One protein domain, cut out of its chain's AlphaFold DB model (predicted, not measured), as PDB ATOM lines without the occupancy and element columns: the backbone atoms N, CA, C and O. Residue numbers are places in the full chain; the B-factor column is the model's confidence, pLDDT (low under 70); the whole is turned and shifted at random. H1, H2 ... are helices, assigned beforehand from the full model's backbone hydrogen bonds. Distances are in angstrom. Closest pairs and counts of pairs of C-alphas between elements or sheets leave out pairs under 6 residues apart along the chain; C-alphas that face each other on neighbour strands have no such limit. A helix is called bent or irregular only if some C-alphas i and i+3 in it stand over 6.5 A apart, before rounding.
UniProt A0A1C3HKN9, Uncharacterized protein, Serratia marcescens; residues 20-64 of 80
ATOM      1  N   LEU A  20     249.863 230.870 256.543       93.19
ATOM      2  CA  LEU A  20     250.040 230.268 255.217       93.19
ATOM      3  C   LEU A  20     249.239 231.012 254.146       93.19
ATOM      4  O   LEU A  20     249.797 231.393 253.119       93.19
ATOM      5  N   TYR A  21     247.962 231.289 254.416       92.69
ATOM      6  CA  TYR A  21     247.110 232.073 253.526       92.69
ATOM      7  C   TYR A  21     247.681 233.475 253.289       92.69
ATOM      8  O   TYR A  21     247.745 233.955 252.159       92.69
ATOM      9  N   ARG A  22     248.147 234.139 254.354       91.88
ATOM     10  CA  ARG A  22     248.747 235.470 254.255       91.88
ATOM     11  C   ARG A  22     250.039 235.443 253.445       91.88
ATOM     12  O   ARG A  22     250.267 236.359 252.662       91.88
ATOM     13  N   ASN A  23     250.860 234.414 253.616       91.94
ATOM     14  CA  ASN A  23     252.093 234.230 252.865       91.94
ATOM     15  C   ASN A  23     251.824 234.063 251.365       91.94
ATOM     16  O   ASN A  23     252.397 234.801 250.565       91.94
ATOM     17  N   ASP A  24     250.903 233.169 251.000       91.56
ATOM     18  CA  ASP A  24     250.477 232.976 249.608       91.56
ATOM     19  C   ASP A  24     249.916 234.274 249.010       91.56
ATOM     20  O   ASP A  24     250.323 234.704 247.931       91.56
ATOM     21  N   TRP A  25     249.068 234.982 249.761       92.19
ATOM     22  CA  TRP A  25     248.531 236.265 249.325       92.19
ATOM     23  C   TRP A  25     249.634 237.300 249.053       92.19
ATOM     24  O   TRP A  25     249.621 237.932 247.997       92.19
ATOM     25  N   VAL A  26     250.605 237.476 249.962       90.75
ATOM     26  CA  VAL A  26     251.709 238.443 249.779       90.75
ATOM     27  C   VAL A  26     252.532 238.089 248.545       90.75
ATOM     28  O   VAL A  26     252.860 238.980 247.758       90.75
ATOM     29  N   TYR A  27     252.837 236.805 248.359       90.25
ATOM     30  CA  TYR A  27     253.547 236.319 247.186       90.25
ATOM     31  C   TYR A  27     252.792 236.665 245.894       90.25
ATOM     32  O   TYR A  27     253.335 237.361 245.036       90.25
ATOM     33  N   ARG A  28     251.502 236.309 245.805       89.62
ATOM     34  CA  ARG A  28     250.659 236.609 244.638       89.62
ATOM     35  C   ARG A  28     250.571 238.101 244.341       89.62
ATOM     36  O   ARG A  28     250.642 238.494 243.181       89.62
ATOM     37  N   GLN A  29     250.427 238.949 245.359       88.81
ATOM     38  CA  GLN A  29     250.372 240.398 245.148       88.81
ATOM     39  C   GLN A  29     251.685 240.951 244.595       88.81
ATOM     40  O   GLN A  29     251.677 241.768 243.681       88.81
ATOM     41  N   ARG A  30     252.817 240.495 245.130       88.50
ATOM     42  CA  ARG A  30     254.141 240.901 244.656       88.50
ATOM     43  C   ARG A  30     254.384 240.463 243.213       88.50
ATOM     44  O   ARG A  30     254.859 241.277 242.425       88.50
ATOM     45  N   CYS A  31     254.002 239.236 242.858       88.88
ATOM     46  CA  CYS A  31     254.038 238.753 241.477       88.88
ATOM     47  C   CYS A  31     253.132 239.588 240.567       88.88
ATOM     48  O   CYS A  31     253.596 240.070 239.542       88.88
ATOM     49  N   ARG A  32     251.884 239.861 240.974       86.38
ATOM     50  CA  ARG A  32     250.964 240.721 240.208       86.38
ATOM     51  C   ARG A  32     251.547 242.102 239.948       86.38
ATOM     52  O   ARG A  32     251.431 242.600 238.835       86.38
ATOM     53  N   VAL A  33     252.179 242.714 240.952       86.50
ATOM     54  CA  VAL A  33     252.777 244.036 240.764       86.50
ATOM     55  C   VAL A  33     253.969 243.982 239.817       86.50
ATOM     56  O   VAL A  33     254.055 244.817 238.921       86.50
ATOM     57  N   MET A  34     254.849 242.995 239.982       86.62
ATOM     58  CA  MET A  34     255.975 242.796 239.071       86.62
ATOM     59  C   MET A  34     255.496 242.589 237.628       86.62
ATOM     60  O   MET A  34     256.024 243.214 236.714       86.62
ATOM     61  N   ASP A  35     254.462 241.770 237.435       85.88
ATOM     62  CA  ASP A  35     253.927 241.426 236.119       85.88
ATOM     63  C   ASP A  35     253.214 242.602 235.435       85.88
ATOM     64  O   ASP A  35     253.347 242.772 234.226       85.88
ATOM     65  N   HIS A  36     252.430 243.398 236.174       82.75
ATOM     66  CA  HIS A  36     251.621 244.483 235.594       82.75
ATOM     67  C   HIS A  36     252.337 245.831 235.536       82.75
ATOM     68  O   HIS A  36     252.106 246.608 234.611       82.75
ATOM     69  N   PHE A  37     253.169 246.139 236.528       82.50
ATOM     70  CA  PHE A  37     253.767 247.465 236.686       82.50
ATOM     71  C   PHE A  37     255.289 247.464 236.538       82.50
ATOM     72  O   PHE A  37     255.906 248.529 236.470       82.50
ATOM     73  N   GLY A  38     255.899 246.281 236.468       84.19
ATOM     74  CA  GLY A  38     257.333 246.128 236.299       84.19
ATOM     75  C   GLY A  38     258.145 246.379 237.577       84.19
ATOM     76  O   GLY A  38     257.606 246.637 238.659       84.19
ATOM     77  N   PRO A  39     259.481 246.319 237.458       84.19
ATOM     78  CA  PRO A  39     260.394 246.328 238.602       84.19
ATOM     79  C   PRO A  39     260.394 247.652 239.376       84.19
ATOM     80  O   PRO A  39     260.589 247.658 240.587       84.19
ATOM     81  N   LEU A  40     260.122 248.771 238.704       80.38
ATOM     82  CA  LEU A  40     260.219 250.106 239.297       80.38
ATOM     83  C   LEU A  40     259.092 250.369 240.312       80.38
ATOM     84  O   LEU A  40     259.336 250.902 241.390       80.38
ATOM     85  N   LEU A  41     257.863 249.928 240.013       79.44
ATOM     86  CA  LEU A  41     256.755 249.981 240.977       79.44
ATOM     87  C   LEU A  41     256.815 248.845 241.999       79.44
ATOM     88  O   LEU A  41     256.324 248.997 243.115       79.44
ATOM     89  N   TYR A  42     257.439 247.722 241.652       83.19
ATOM     90  CA  TYR A  42     257.679 246.643 242.600       83.19
ATOM     91  C   TYR A  42     258.555 247.087 243.783       83.19
ATOM     92  O   TYR A  42     258.295 246.688 244.920       83.19
ATOM     93  N   GLU A  43     259.555 247.940 243.547       84.00
ATOM     94  CA  GLU A  43     260.408 248.496 244.608       84.00
ATOM     95  C   GLU A  43     259.667 249.445 245.562       84.00
ATOM     96  O   GLU A  43     260.083 249.601 246.709       84.00
ATOM     97  N   LEU A  44     258.536 250.026 245.138       84.50
ATOM     98  CA  LEU A  44     257.689 250.857 246.004       84.50
ATOM     99  C   LEU A  44     256.891 250.031 247.021       84.50
ATOM    100  O   LEU A  44     256.370 250.586 247.994       84.50
ATOM    101  N   LEU A  45     256.769 248.712 246.823       86.06
ATOM    102  CA  LEU A  45     256.065 247.871 247.783       86.06
ATOM    103  C   LEU A  45     256.848 247.788 249.093       86.06
ATOM    104  O   LEU A  45     258.075 247.653 249.088       86.06
ATOM    105  N   PRO A  46     256.143 247.725 250.235       87.12
ATOM    106  CA  PRO A  46     256.781 247.393 251.493       87.12
ATOM    107  C   PRO A  46     257.568 246.074 251.387       87.12
ATOM    108  O   PRO A  46     257.194 245.175 250.621       87.12
ATOM    109  N   PRO A  47     258.630 245.900 252.187       88.00
ATOM    110  CA  PRO A  47     259.362 244.642 252.238       88.00
ATOM    111  C   PRO A  47     258.443 243.453 252.546       88.00
ATOM    112  O   PRO A  47     257.456 243.589 253.274       88.00
ATOM    113  N   TYR A  48     258.793 242.265 252.047       87.81
ATOM    114  CA  TYR A  48     257.964 241.057 252.165       87.81
ATOM    115  C   TYR A  48     257.510 240.779 253.603       87.81
ATOM    116  O   TYR A  48     256.323 240.600 253.867       87.81
ATOM    117  N   HIS A  49     258.445 240.820 254.555       85.94
ATOM    118  CA  HIS A  49     258.163 240.593 255.972       85.94
ATOM    119  C   HIS A  49     257.186 241.630 256.548       85.94
ATOM    120  O   HIS A  49     256.342 241.288 257.373       85.94
ATOM    121  N   VAL A  50     257.251 242.884 256.089       87.75
ATOM    122  CA  VAL A  50     256.316 243.935 256.505       87.75
ATOM    123  C   VAL A  50     254.914 243.603 256.010       87.75
ATOM    124  O   VAL A  50     253.971 243.697 256.786       87.75
ATOM    125  N   MET A  51     254.765 243.166 254.757       88.25
ATOM    126  CA  MET A  51     253.462 242.758 254.219       88.25
ATOM    127  C   MET A  51     252.931 241.483 254.890       88.25
ATOM    128  O   MET A  51     251.726 241.372 255.112       88.25
ATOM    129  N   LEU A  52     253.808 240.543 255.251       86.69
ATOM    130  CA  LEU A  52     253.434 239.295 255.917       86.69
ATOM    131  C   LEU A  52     252.899 239.542 257.334       86.69
ATOM    132  O   LEU A  52     251.822 239.061 257.674       86.69
ATOM    133  N   TRP A  53     253.620 240.326 258.139       84.69
ATOM    134  CA  TRP A  53     253.296 240.537 259.554       84.69
ATOM    135  C   TRP A  53     252.309 241.674 259.801       84.69
ATOM    136  O   TRP A  53     251.505 241.608 260.732       84.69
ATOM    137  N   LYS A  54     252.336 242.732 258.982       83.69
ATOM    138  CA  LYS A  54     251.390 243.839 259.126       83.69
ATOM    139  C   LYS A  54     250.098 243.495 258.410       83.69
ATOM    140  O   LYS A  54     249.911 243.792 257.230       83.69
ATOM    141  N   VAL A  55     249.181 242.919 259.178       72.75
ATOM    142  CA  VAL A  55     247.838 242.570 258.715       72.75
ATOM    143  C   VAL A  55     247.095 243.747 258.098       72.75
ATOM    144  O   VAL A  55     246.315 243.521 257.201       72.75
ATOM    145  N   TRP A  56     247.355 245.006 258.453       68.94
ATOM    146  CA  TRP A  56     246.664 246.144 257.825       68.94
ATOM    147  C   TRP A  56     247.030 246.396 256.349       68.94
ATOM    148  O   TRP A  56     246.369 247.191 255.677       68.94
ATOM    149  N   VAL A  57     248.077 245.753 255.818       75.25
ATOM    150  CA  VAL A  57     248.529 245.910 254.424       75.25
ATOM    151  C   VAL A  57     247.702 244.999 253.505       75.25
ATOM    152  O   VAL A  57     248.232 244.099 252.862       75.25
ATOM    153  N   TRP A  58     246.380 245.179 253.465       74.50
ATOM    154  CA  TRP A  58     245.489 244.410 252.577       74.50
ATOM    155  C   TRP A  58     245.325 245.036 251.193       74.50
ATOM    156  O   TRP A  58     244.971 244.348 250.246       74.50
ATOM    157  N   ASN A  59     245.571 246.340 251.060       75.94
ATOM    158  CA  ASN A  59     245.388 247.050 249.800       75.94
ATOM    159  C   ASN A  59     246.746 247.510 249.260       75.94
ATOM    160  O   ASN A  59     247.283 248.525 249.703       75.94
ATOM    161  N   VAL A  60     247.290 246.736 248.320       76.56
ATOM    162  CA  VAL A  60     248.575 247.019 247.663       76.56
ATOM    163  C   VAL A  60     248.474 248.226 246.730       76.56
ATOM    164  O   VAL A  60     249.435 248.978 246.606       76.56
ATOM    165  N   ASN A  61     247.282 248.505 246.192       73.31
ATOM    166  CA  ASN A  61     247.033 249.651 245.315       73.31
ATOM    167  C   ASN A  61     247.250 250.995 246.023       73.31
ATOM    168  O   ASN A  61     247.506 251.990 245.361       73.31
ATOM    169  N   LYS A  62     247.222 251.043 247.365       78.44
ATOM    170  CA  LYS A  62     247.578 252.258 248.125       78.44
ATOM    171  C   LYS A  62     249.035 252.686 247.945       78.44
ATOM    172  O   LYS A  62     249.354 253.842 248.197       78.44
ATOM    173  N   PHE A  63     249.907 251.752 247.576       75.31
ATOM    174  CA  PHE A  63     251.334 251.999 247.371       75.31
ATOM    175  C   PHE A  63     251.672 252.226 245.895       75.31
ATOM    176  O   PHE A  63     252.809 252.561 245.577       75.31
ATOM    177  N   LEU A  64     250.696 252.053 245.000       75.12
ATOM    178  CA  LEU A  64     250.863 252.229 243.566       75.12
ATOM    179  C   LEU A  64     250.297 253.602 243.167       75.12
ATOM    180  O   LEU A  64     249.151 253.913 243.500       75.12
TER     181      LEU A  64
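What this domain is: This is residues 20 to 64 of the 80 residues of an uncharacterized protein of Serratia marcescens (UniProt A0A1C3HKN9). One long helix, H1, is kinked sharply near residue 36, and the rest of the printed part folds back from that hook along H1's long stretch. The short helix H2 packs on H1 near its first residues, and the very short H3 lies near Gln 29 of H1. The printed part has 45 residues with three named helices in the order H1, H2, H3 and no named strand; its class is all helix. It is compact, with a radius of gyration of the C-alphas of 9.7 A, and its elongated outline spans 25 by 16 by 15 A.

Where its parts are: H1 covers residues 20 to 42, starts at C-alpha 20 at (250.040, 230.268, 255.217) and measures 22.0 A from first to last C-alpha. It is irregular, with C-alphas 36 and 39 9.5 A apart, and has a kink of 101 degrees near residue 36. H2 covers residues 48 to 53 and measures 8.8 A. H3 covers residues 60 to 63, measures 5.7 A and ends at C-alpha 63 at (251.334, 251.999, 247.371).

How they stand to each other: H1 touches H2 with residues 22 to 26 alone, and the closest C-alphas, those of Asn 23 and Leu 52, are 6.1 A apart. The two form a helical hairpin, running opposite ways at a tilt of 35.0 degrees, only just steep. H3 is close to H1 but not clearly touching, the closest C-alphas being those of Gln 29 and Val 60, 7.3 A apart. H2 and H3 are apart. Each O i to N i+4 pair is within hydrogen-bond range in H2 and 16 of 19 are in H1, while H3 is too short for such a pair.

The domain as a whole: The C-alphas farthest apart, those of Leu 20 and Leu 40, are 27.4 A apart. The printed part has no cut. The link from H1 to H2 is tight and that from H2 to H3 is short. The mean pLDDT of the printed part is 84.3, and residue 56 is under 70.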